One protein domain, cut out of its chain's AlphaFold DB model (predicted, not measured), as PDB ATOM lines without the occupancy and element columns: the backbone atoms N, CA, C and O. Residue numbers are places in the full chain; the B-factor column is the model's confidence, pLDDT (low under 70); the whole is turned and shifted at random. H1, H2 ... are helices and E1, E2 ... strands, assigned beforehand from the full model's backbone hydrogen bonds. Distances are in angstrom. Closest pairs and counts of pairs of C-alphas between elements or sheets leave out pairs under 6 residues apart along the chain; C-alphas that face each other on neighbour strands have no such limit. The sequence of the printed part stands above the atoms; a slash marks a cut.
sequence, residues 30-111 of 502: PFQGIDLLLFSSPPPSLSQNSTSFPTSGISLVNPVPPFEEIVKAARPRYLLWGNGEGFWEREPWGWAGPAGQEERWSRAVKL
ATOM      1  N   PRO A  30     -64.865  11.343  22.830       47.97
ATOM      2  CA  PRO A  30     -64.128  12.588  23.016       47.97
ATOM      3  C   PRO A  30     -62.609  12.349  23.017       47.97
ATOM      4  O   PRO A  30     -62.094  11.432  23.652       47.97
ATOM      5  N   PHE A  31     -61.860  13.244  22.388       53.78
ATOM      6  CA  PHE A  31     -60.433  13.392  22.653       53.78
ATOM      7  C   PHE A  31     -60.208  13.612  24.166       53.78
ATOM      8  O   PHE A  31     -60.584  14.653  24.697       53.78
ATOM      9  N   GLN A  32     -59.624  12.643  24.883       64.25
ATOM     10  CA  GLN A  32     -59.424  12.720  26.346       64.25
ATOM     11  C   GLN A  32     -58.068  13.331  26.762       64.25
ATOM     12  O   GLN A  32     -57.619  13.152  27.897       64.25
ATOM     13  N   GLY A  33     -57.398  14.046  25.856       72.75
ATOM     14  CA  GLY A  33     -56.127  14.734  26.098       72.75
ATOM     15  C   GLY A  33     -54.953  14.188  25.281       72.75
ATOM     16  O   GLY A  33     -55.086  13.239  24.515       72.75
ATOM     17  N   ILE A  34     -53.780  14.794  25.455       86.50
ATOM     18  CA  ILE A  34     -52.547  14.484  24.720       86.50
ATOM     19  C   ILE A  34     -51.745  13.398  25.454       86.50
ATOM     20  O   ILE A  34     -51.744  13.327  26.684       86.50
ATOM     21  N   ASP A  35     -51.057  12.515  24.733       86.75
ATOM     22  CA  ASP A  35     -50.145  11.553  25.363       86.75
ATOM     23  C   ASP A  35     -48.808  12.205  25.746       86.75
ATOM     24  O   ASP A  35     -48.376  12.094  26.893       86.75
ATOM     25  N   LEU A  36     -48.183  12.924  24.811       90.75
ATOM     26  CA  LEU A  36     -46.871  13.556  24.964       90.75
ATOM     27  C   LEU A  36     -46.934  15.054  24.661       90.75
ATOM     28  O   LEU A  36     -47.319  15.449  23.564       90.75
ATOM     29  N   LEU A  37     -46.511  15.881  25.617       92.19
ATOM     30  CA  LEU A  37     -46.319  17.319  25.442       92.19
ATOM     31  C   LEU A  37     -44.839  17.663  25.628       92.19
ATOM     32  O   LEU A  37     -44.300  17.537  26.729       92.19
ATOM     33  N   LEU A  38     -44.205  18.111  24.543       92.44
ATOM     34  CA  LEU A  38     -42.830  18.608  24.534       92.44
ATOM     35  C   LEU A  38     -42.837  20.135  24.590       92.44
ATOM     36  O   LEU A  38     -43.604  20.778  23.872       92.44
ATOM     37  N   PHE A  39     -41.993  20.721  25.433       89.44
ATOM     38  CA  PHE A  39     -41.901  22.173  25.593       89.44
ATOM     39  C   PHE A  39     -40.516  22.588  26.103       89.44
ATOM     40  O   PHE A  39     -39.696  21.753  26.478       89.44
ATOM     41  N   SER A  40     -40.240  23.891  26.098       85.44
ATOM     42  CA  SER A  40     -38.954  24.468  26.516       85.44
ATOM     43  C   SER A  40     -39.034  25.266  27.820       85.44
ATOM     44  O   SER A  40     -38.047  25.330  28.552       85.44
ATOM     45  N   SER A  41     -40.201  25.836  28.125       85.56
ATOM     46  CA  SER A  41     -40.418  26.733  29.264       85.56
ATOM     47  C   SER A  41     -41.496  26.178  30.203       85.56
ATOM     48  O   SER A  41     -42.685  26.351  29.927       85.56
ATOM     49  N   PRO A  42     -41.121  25.471  31.288       87.56
ATOM     50  CA  PRO A  42     -42.085  24.921  32.238       87.56
ATOM     51  C   PRO A  42     -42.845  26.024  32.985       87.56
ATOM     52  O   PRO A  42     -42.239  27.024  33.373       87.56
ATOM     53  N   PRO A  43     -44.145  25.835  33.268       88.38
ATOM     54  CA  PRO A  43     -44.880  26.757  34.110       88.38
ATOM     55  C   PRO A  43     -44.487  26.535  35.587       88.38
ATOM     56  O   PRO A  43     -44.344  25.383  36.014       88.38
ATOM     57  N   PRO A  44     -44.355  27.605  36.398       88.62
ATOM     58  CA  PRO A  44     -44.039  27.516  37.823       88.62
ATOM     59  C   PRO A  44     -44.986  26.608  38.608       88.62
ATOM     60  O   PRO A  44     -44.553  25.965  39.563       88.62
ATOM     61  N   SER A  45     -46.250  26.506  38.184       89.75
ATOM     62  CA  SER A  45     -47.261  25.619  38.767       89.75
ATOM     63  C   SER A  45     -46.797  24.162  38.864       89.75
ATOM     64  O   SER A  45     -47.141  23.504  39.838       89.75
ATOM     65  N   LEU A  46     -45.911  23.669  37.984       90.94
ATOM     66  CA  LEU A  46     -45.356  22.307  38.094       90.94
ATOM     67  C   LEU A  46     -44.663  22.022  39.434       90.94
ATOM     68  O   LEU A  46     -44.672  20.876  39.884       90.94
ATOM     69  N   SER A  47     -44.084  23.035  40.081       90.94
ATOM     70  CA  SER A  47     -43.459  22.894  41.404       90.94
ATOM     71  C   SER A  47     -44.462  22.674  42.541       90.94
ATOM     72  O   SER A  47     -44.099  22.142  43.592       90.94
ATOM     73  N   GLN A  48     -45.726  23.058  42.354       90.75
ATOM     74  CA  GLN A  48     -46.729  23.000  43.411       90.75
ATOM     75  C   GLN A  48     -47.008  21.551  43.812       90.75
ATOM     76  O   GLN A  48     -47.073  20.650  42.969       90.75
ATOM     77  N   ASN A  49     -47.190  21.330  45.114       90.12
ATOM     78  CA  ASN A  49     -47.468  20.021  45.714       90.12
ATOM     79  C   ASN A  49     -46.390  18.951  45.448       90.12
ATOM     80  O   ASN A  49     -46.660  17.768  45.640       90.12
ATOM     81  N   SER A  50     -45.195  19.331  44.982       90.69
ATOM     82  CA  SER A  50     -44.082  18.405  44.753       90.69
ATOM     83  C   SER A  50     -43.115  18.423  45.931       90.69
ATOM     84  O   SER A  50     -42.585  19.468  46.306       90.69
ATOM     85  N   THR A  51     -42.852  17.248  46.494       89.44
ATOM     86  CA  THR A  51     -41.854  17.070  47.556       89.44
ATOM     87  C   THR A  51     -40.442  16.923  46.994       89.44
ATOM     88  O   THR A  51     -39.468  17.210  47.685       89.44
ATOM     89  N   SER A  52     -40.328  16.523  45.724       88.00
ATOM     90  CA  SER A  52     -39.060  16.390  45.000       88.00
ATOM     91  C   SER A  52     -38.515  17.710  44.444       88.00
ATOM     92  O   SER A  52     -37.317  17.812  44.186       88.00
ATOM     93  N   PHE A  53     -39.359  18.733  44.259       89.19
ATOM     94  CA  PHE A  53     -38.936  20.004  43.664       89.19
ATOM     95  C   PHE A  53     -37.904  20.791  44.500       89.19
ATOM     96  O   PHE A  53     -36.899  21.204  43.917       89.19
ATOM     97  N   PRO A  54     -38.057  20.978  45.831       86.81
ATOM     98  CA  PRO A  54     -37.131  21.804  46.619       86.81
ATOM     99  C   PRO A  54     -35.672  21.333  46.585       86.81
ATOM    100  O   PRO A  54     -34.756  22.140  46.700       86.81
ATOM    101  N   THR A  55     -35.447  20.032  46.404       82.94
ATOM    102  CA  THR A  55     -34.113  19.416  46.337       82.94
ATOM    103  C   THR A  55     -33.650  19.143  44.905       82.94
ATOM    104  O   THR A  55     -32.561  18.610  44.704       82.94
ATOM    105  N   SER A  56     -34.450  19.510  43.898       81.50
ATOM    106  CA  SER A  56     -34.179  19.196  42.490       81.50
ATOM    107  C   SER A  56     -33.076  20.050  41.857       81.50
ATOM    108  O   SER A  56     -32.510  19.657  40.838       81.50
ATOM    109  N   GLY A  57     -32.794  21.232  42.417       79.56
ATOM    110  CA  GLY A  57     -31.894  22.218  41.808       79.56
ATOM    111  C   GLY A  57     -32.434  22.837  40.509       79.56
ATOM    112  O   GLY A  57     -31.690  23.509  39.798       79.56
ATOM    113  N   ILE A  58     -33.711  22.613  40.172       84.50
ATOM    114  CA  ILE A  58     -34.332  23.113  38.943       84.50
ATOM    115  C   ILE A  58     -34.980  24.477  39.166       84.50
ATOM    116  O   ILE A  58     -35.734  24.681  40.114       84.50
ATOM    117  N   SER A  59     -34.751  25.390  38.222       84.06
ATOM    118  CA  SER A  59     -35.414  26.692  38.170       84.06
ATOM    119  C   SER A  59     -36.541  26.710  37.130       84.06
ATOM    120  O   SER A  59     -36.350  26.256  36.001       84.06
ATOM    121  N   LEU A  60     -37.712  27.243  37.504       85.00
ATOM    122  CA  LEU A  60     -38.908  27.380  36.649       85.00
ATOM    123  C   LEU A  60     -39.239  28.858  36.336       85.00
ATOM    124  O   LEU A  60     -40.396  29.217  36.145       85.00
ATOM    125  N   VAL A  61     -38.229  29.733  36.328       68.31
ATOM    126  CA  VAL A  61     -38.370  31.208  36.372       68.31
ATOM    127  C   VAL A  61     -38.896  31.893  35.107       68.31
ATOM    128  O   VAL A  61     -39.218  33.074  35.171       68.31
ATOM    129  N   ASN A  62     -39.035  31.185  33.984       75.25
ATOM    130  CA  ASN A  62     -39.423  31.786  32.702       75.25
ATOM    131  C   ASN A  62     -40.753  31.215  32.167       75.25
ATOM    132  O   ASN A  62     -40.740  30.534  31.137       75.25
ATOM    133  N   PRO A  63     -41.903  31.438  32.837       76.19
ATOM    134  CA  PRO A  63     -43.199  31.033  32.299       76.19
ATOM    135  C   PRO A  63     -43.506  31.740  30.979       76.19
ATOM    136  O   PRO A  63     -43.230  32.927  30.820       76.19
ATOM    137  N   VAL A  64     -44.172  31.032  30.066       80.12
ATOM    138  CA  VAL A  64     -44.713  31.603  28.825       80.12
ATOM    139  C   VAL A  64     -46.237  31.487  28.859       80.12
ATOM    140  O   VAL A  64     -46.775  30.433  28.523       80.12
ATOM    141  N   PRO A  65     -46.983  32.515  29.293       78.44
ATOM    142  CA  PRO A  65     -48.433  32.525  29.134       78.44
ATOM    143  C   PRO A  65     -48.814  32.439  27.641       78.44
ATOM    144  O   PRO A  65     -48.126  33.040  26.817       78.44
ATOM    145  N   PRO A  66     -49.887  31.723  27.255       82.75
ATOM    146  CA  PRO A  66     -50.864  31.031  28.097       82.75
ATOM    147  C   PRO A  66     -50.574  29.521  28.265       82.75
ATOM    148  O   PRO A  66     -51.505  28.719  28.289       82.75
ATOM    149  N   PHE A  67     -49.308  29.090  28.366       85.00
ATOM    150  CA  PHE A  67     -48.944  27.662  28.382       85.00
ATOM    151  C   PHE A  67     -49.639  26.848  29.482       85.00
ATOM    152  O   PHE A  67     -50.002  25.697  29.261       85.00
ATOM    153  N   GLU A  68     -49.894  27.442  30.646       88.12
ATOM    154  CA  GLU A  68     -50.626  26.765  31.718       88.12
ATOM    155  C   GLU A  68     -52.057  26.378  31.302       88.12
ATOM    156  O   GLU A  68     -52.507  25.265  31.576       88.12
ATOM    157  N   GLU A  69     -52.747  27.253  30.569       87.88
ATOM    158  CA  GLU A  69     -54.086  26.979  30.041       87.88
ATOM    159  C   GLU A  69     -54.046  25.901  28.954       87.88
ATOM    160  O   GLU A  69     -54.935  25.051  28.885       87.88
ATOM    161  N   ILE A  70     -52.966  25.860  28.165       88.50
ATOM    162  CA  ILE A  70     -52.727  24.779  27.201       88.50
ATOM    163  C   ILE A  70     -52.579  23.444  27.935       88.50
ATOM    164  O   ILE A  70     -53.209  22.469  27.536       88.50
ATOM    165  N   VAL A  71     -51.807  23.382  29.023       90.19
ATOM    166  CA  VAL A  71     -51.639  22.149  29.812       90.19
ATOM    167  C   VAL A  71     -52.968  21.700  30.433       90.19
ATOM    168  O   VAL A  71     -53.301  20.514  30.353       90.19
ATOM    169  N   LYS A  72     -53.758  22.630  30.988       89.44
ATOM    170  CA  LYS A  72     -55.096  22.354  31.546       89.44
ATOM    171  C   LYS A  72     -56.061  21.799  30.498       89.44
ATOM    172  O   LYS A  72     -56.767  20.826  30.770       89.44
ATOM    173  N   ALA A  73     -56.082  22.394  29.307       86.69
ATOM    174  CA  ALA A  73     -56.936  21.955  28.206       86.69
ATOM    175  C   ALA A  73     -56.465  20.619  27.609       86.69
ATOM    176  O   ALA A  73     -57.278  19.743  27.322       86.69
ATOM    177  N   ALA A  74     -55.151  20.444  27.454       88.06
ATOM    178  CA  ALA A  74     -54.553  19.286  26.799       88.06
ATOM    179  C   ALA A  74     -54.460  18.041  27.688       88.06
ATOM    180  O   ALA A  74     -54.372  16.941  27.148       88.06
ATOM    181  N   ARG A  75     -54.433  18.184  29.019       89.44
ATOM    182  CA  ARG A  75     -54.350  17.072  29.990       89.44
ATOM    183  C   ARG A  75     -53.288  16.012  29.615       89.44
ATOM    184  O   ARG A  75     -53.619  14.832  29.453       89.44
ATOM    185  N   PRO A  76     -52.016  16.401  29.405       91.62
ATOM    186  CA  PRO A  76     -50.995  15.517  28.844       91.62
ATOM    187  C   PRO A  76     -50.615  14.365  29.785       91.62
ATOM    188  O   PRO A  76     -50.436  14.598  30.976       91.62
ATOM    189  N   ARG A  77     -50.408  13.133  29.298       90.06
ATOM    190  CA  ARG A  77     -49.891  12.029  30.149       90.06
ATOM    191  C   ARG A  77     -48.412  12.188  30.485       90.06
ATOM    192  O   ARG A  77     -47.991  11.810  31.574       90.06
ATOM    193  N   TYR A  78     -47.639  12.766  29.577       92.12
ATOM    194  CA  TYR A  78     -46.219  13.022  29.757       92.12
ATOM    195  C   TYR A  78     -45.889  14.455  29.355       92.12
ATOM    196  O   TYR A  78     -46.242  14.904  28.267       92.12
ATOM    197  N   LEU A  79     -45.204  15.159  30.249       94.31
ATOM    198  CA  LEU A  79     -44.689  16.507  30.054       94.31
ATOM    199  C   LEU A  79     -43.164  16.422  30.062       94.31
ATOM    200  O   LEU A  79     -42.587  16.085  31.097       94.31
ATOM    201  N   LEU A  80     -42.520  16.704  28.931       93.62
ATOM    202  CA  LEU A  80     -41.070  16.584  28.787       93.62
ATOM    203  C   LEU A  80     -40.452  17.910  28.340       93.62
ATOM    204  O   LEU A  80     -40.926  18.543  27.395       93.62
ATOM    205  N   TRP A  81     -39.356  18.291  28.992       92.19
ATOM    206  CA  TRP A  81     -38.525  19.418  28.577       92.19
ATOM    207  C   TRP A  81     -37.054  19.140  28.873       92.19
ATOM    208  O   TRP A  81     -36.726  18.402  29.801       92.19
ATOM    209  N   GLY A  82     -36.163  19.720  28.072       87.88
ATOM    210  CA  GLY A  82     -34.711  19.520  28.193       87.88
ATOM    211  C   GLY A  82     -33.905  20.804  28.372       87.88
ATOM    212  O   GLY A  82     -32.683  20.756  28.356       87.88
ATOM    213  N   ASN A  83     -34.560  21.963  28.491       83.38
ATOM    214  CA  ASN A  83     -33.848  23.237  28.581       83.38
ATOM    215  C   ASN A  83     -33.270  23.480  29.992       83.38
ATOM    216  O   ASN A  83     -33.956  23.307  31.009       83.38
ATOM    217  N   GLY A  84     -32.020  23.945  30.040       75.81
ATOM    218  CA  GLY A  84     -31.252  24.209  31.258       75.81
ATOM    219  C   GLY A  84     -30.668  22.957  31.920       75.81
ATOM    220  O   GLY A  84     -30.899  21.830  31.496       75.81
ATOM    221  N   GLU A  85     -29.925  23.153  33.005       75.94
ATOM    222  CA  GLU A  85     -29.206  22.067  33.679       75.94
ATOM    223  C   GLU A  85     -30.085  21.251  34.637       75.94
ATOM    224  O   GLU A  85     -31.119  21.719  35.125       75.94
ATOM    225  N   GLY A  86     -29.642  20.024  34.923       80.81
ATOM    226  CA  GLY A  86     -30.253  19.132  35.908       80.81
ATOM    227  C   GLY A  86     -31.358  18.223  35.359       80.81
ATOM    228  O   GLY A  86     -31.988  18.495  34.341       80.81
ATOM    229  N   PHE A  87     -31.583  17.117  36.069       87.81
ATOM    230  CA  PHE A  87     -32.669  16.168  35.820       87.81
ATOM    231  C   PHE A  87     -33.664  16.241  36.971       87.81
ATOM    232  O   PHE A  87     -33.260  16.250  38.134       87.81
ATOM    233  N   TRP A  88     -34.953  16.220  36.655       89.69
ATOM    234  CA  TRP A  88     -36.004  16.183  37.663       89.69
ATOM    235  C   TRP A  88     -37.180  15.358  37.169       89.69
ATOM    236  O   TRP A  88     -37.693  15.584  36.079       89.69
ATOM    237  N   GLU A  89     -37.610  14.404  37.983       91.44
ATOM    238  CA  GLU A  89     -38.833  13.645  37.758       91.44
ATOM    239  C   GLU A  89     -39.817  14.028  38.854       91.44
ATOM    240  O   GLU A  89     -39.580  13.768  40.036       91.44
ATOM    241  N   ARG A  90     -40.904  14.679  38.448       92.69
ATOM    242  CA  ARG A  90     -41.977  15.051  39.360       92.69
ATOM    243  C   ARG A  90     -42.825  13.824  39.672       92.69
ATOM    244  O   ARG A  90     -43.087  12.985  38.806       92.69
ATOM    245  N   GLU A  91     -43.342  13.783  40.890       94.25
ATOM    246  CA  GLU A  91     -44.411  12.880  41.291       94.25
ATOM    247  C   GLU A  91     -45.609  12.959  40.318       94.25
ATOM    248  O   GLU A  91     -45.886  14.033  39.766       94.25
ATOM    249  N   PRO A  92     -46.345  11.859  40.082       93.94
ATOM    250  CA  PRO A  92     -47.517  11.886  39.213       93.94
ATOM    251  C   PRO A  92     -48.673  12.716  39.786       93.94
ATOM    252  O   PRO A  92     -48.738  12.963  40.989       93.94
ATOM    253  N   TRP A  93     -49.624  13.110  38.940       94.38
ATOM    254  CA  TRP A  93     -50.895  13.709  39.374       94.38
ATOM    255  C   TRP A  93     -52.051  13.311  38.451       94.38
ATOM    256  O   TRP A  93     -51.815  12.880  37.321       94.38
ATOM    257  N   GLY A  94     -53.290  13.425  38.937       91.50
ATOM    258  CA  GLY A  94     -54.496  13.013  38.216       91.50
ATOM    259  C   GLY A  94     -55.280  14.167  37.581       91.50
ATOM    260  O   GLY A  94     -55.233  15.307  38.042       91.50
ATOM    261  N   TRP A  95     -56.035  13.872  36.525       89.00
ATOM    262  CA  TRP A  95     -57.048  14.747  35.930       89.00
ATOM    263  C   TRP A  95     -58.435  14.164  36.164       89.00
ATOM    264  O   TRP A  95     -58.674  12.990  35.873       89.00
ATOM    265  N   ALA A  96     -59.347  15.007  36.645       84.88
ATOM    266  CA  ALA A  96     -60.737  14.635  36.839       84.88
ATOM    267  C   ALA A  96     -61.480  14.504  35.497       84.88
ATOM    268  O   ALA A  96     -61.410  15.387  34.629       84.88
ATOM    269  N   GLY A  97     -62.204  13.399  35.355       76.38
ATOM    270  CA  GLY A  97     -63.147  13.151  34.274       76.38
ATOM    271  C   GLY A  97     -64.499  13.837  34.480       76.38
ATOM    272  O   GLY A  97     -64.707  14.524  35.485       76.38
ATOM    273  N   PRO A  98     -65.461  13.623  33.564       71.69
ATOM    274  CA  PRO A  98     -66.811  14.188  33.659       71.69
ATOM    275  C   PRO A  98     -67.559  13.809  34.948       71.69
ATOM    276  O   PRO A  98     -68.355  14.594  35.451       71.69
ATOM    277  N   ALA A  99     -67.270  12.632  35.512       72.25
ATOM    278  CA  ALA A  99     -67.841  12.152  36.774       72.25
ATOM    279  C   ALA A  99     -67.107  12.677  38.030       72.25
ATOM    280  O   ALA A  99     -67.386  12.233  39.142       72.25
ATOM    281  N   GLY A 100     -66.127  13.573  37.871       74.25
ATOM    282  CA  GLY A 100     -65.335  14.139  38.968       74.25
ATOM    283  C   GLY A 100     -64.251  13.215  39.539       74.25
ATOM    284  O   GLY A 100     -63.491  13.645  40.403       74.25
ATOM    285  N   GLN A 101     -64.144  11.975  39.054       77.50
ATOM    286  CA  GLN A 101     -63.105  11.017  39.452       77.50
ATOM    287  C   GLN A 101     -61.827  11.196  38.624       77.50
ATOM    288  O   GLN A 101     -61.896  11.502  37.435       77.50
ATOM    289  N   GLU A 102     -60.658  10.998  39.243       82.81
ATOM    290  CA  GLU A 102     -59.369  11.015  38.538       82.81
ATOM    291  C   GLU A 102     -59.266   9.798  37.603       82.81
ATOM    292  O   GLU A 102     -59.179   8.662  38.066       82.81
ATOM    293  N   GLU A 103     -59.259  10.028  36.290       82.00
ATOM    294  CA  GLU A 103     -59.246   8.960  35.272       82.00
ATOM    295  C   GLU A 103     -57.993   8.977  34.382       82.00
ATOM    296  O   GLU A 103     -57.707   8.022  33.660       82.00
ATOM    297  N   ARG A 104     -57.202  10.053  34.444       86.00
ATOM    298  CA  ARG A 104     -56.000  10.236  33.620       86.00
ATOM    299  C   ARG A 104     -54.850  10.748  34.465       86.00
ATOM    300  O   ARG A 104     -55.040  11.654  35.264       86.00
ATOM    301  N   TRP A 105     -53.650  10.216  34.250       89.69
ATOM    302  CA  TRP A 105     -52.483  10.518  35.079       89.69
ATOM    303  C   TRP A 105     -51.349  11.126  34.263       89.69
ATOM    304  O   TRP A 105     -51.017  10.621  33.189       89.69
ATOM    305  N   SER A 106     -50.743  12.177  34.803       93.12
ATOM    306  CA  SER A 106     -49.603  12.878  34.223       93.12
ATOM    307  C   SER A 106     -48.306  12.569  34.945       93.12
ATOM    308  O   SER A 106     -48.282  12.408  36.166       93.12
ATOM    309  N   ARG A 107     -47.213  12.569  34.186       92.81
ATOM    310  CA  ARG A 107     -45.829  12.563  34.664       92.81
ATOM    311  C   ARG A 107     -45.084  13.725  34.020       92.81
ATOM    312  O   ARG A 107     -45.232  13.951  32.822       92.81
ATOM    313  N   ALA A 108     -44.281  14.443  34.798       94.31
ATOM    314  CA  ALA A 108     -43.424  15.511  34.292       94.31
ATOM    315  C   ALA A 108     -41.957  15.149  34.505       94.31
ATOM    316  O   ALA A 108     -41.564  14.798  35.618       94.31
ATOM    317  N   VAL A 109     -41.163  15.238  33.439       93.44
ATOM    318  CA  VAL A 109     -39.741  14.892  33.460       93.44
ATOM    319  C   VAL A 109     -38.929  15.976  32.764       93.44
ATOM    320  O   VAL A 109     -39.114  16.250  31.576       93.44
ATOM    321  N   LYS A 110     -37.984  16.548  33.506       91.75
ATOM    322  CA  LYS A 110     -36.890  17.349  32.972       91.75
ATOM    323  C   LYS A 110     -35.712  16.451  32.632       91.75
ATOM    324  O   LYS A 110     -35.194  15.765  33.514       91.75
ATOM    325  N   LEU A 111     -35.249  16.518  31.392       90.75
ATOM    326  CA  LEU A 111     -34.000  15.900  30.959       90.75
ATOM    327  C   LEU A 111     -32.823  16.854  31.183       90.75
ATOM    328  O   LEU A 111     -32.953  18.061  30.988       90.75
TER     329      LEU A 111
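Overview. This is residues 30 to 111 of the 502 residues of the protein "CCHC-type domain-containing protein" of Cryptococcus amylolentus CBS 6039 (UniProt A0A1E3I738). With little regular structure, this domain is a small curled sheet, E1 E2 E4 E3, with two short helices and the long loop 48 to 66 to one side. Of 82 printed residues, 32 are in named elements, mixed helices and strands, in chain order E1 H1 H2 E2 E3 E4; the sheet is mixed. It is compact, radius of gyration of the C-alphas 12.7 A, spanning 38 by 24 by 18 A.

Along the chain. E4, residues 102 to 110, runs 24.0 A to C-alpha 110 at (-36.890, 17.349, 32.972). E2 is residues 78 to 81, E3 93 to 96, H1 44 to 47, H2 67 to 74. E1, residues 36 to 38, begins at (-46.871, 13.556, 24.964).

Arrangement. E4 and E3 form an antiparallel hairpin, N 95 and O 104 at 2.7 A. E2 is parallel to E4, N 79 and O 107 at 2.8 A, and to E1, N 37 and O 78 at 2.8 A. E1, H1 H2, E2 form a strand-helix-strand unit, parallel neighbours joined through helices, with a right-handed crossover. H2 only grazes the sheet with residues 70 to 74; H1 is not on it. H2 has every O i to N i+4 pair within hydrogen-bond range; H1 is too short for one.

Size, cuts and confidence. The farthest C-alphas, Glu 85 and Ala 99, are 40.0 A apart. The printed part has no cut. Links H1 to H2 and E2 to E3 are long. Residues 30 to 32 and 61 have pLDDT under 70.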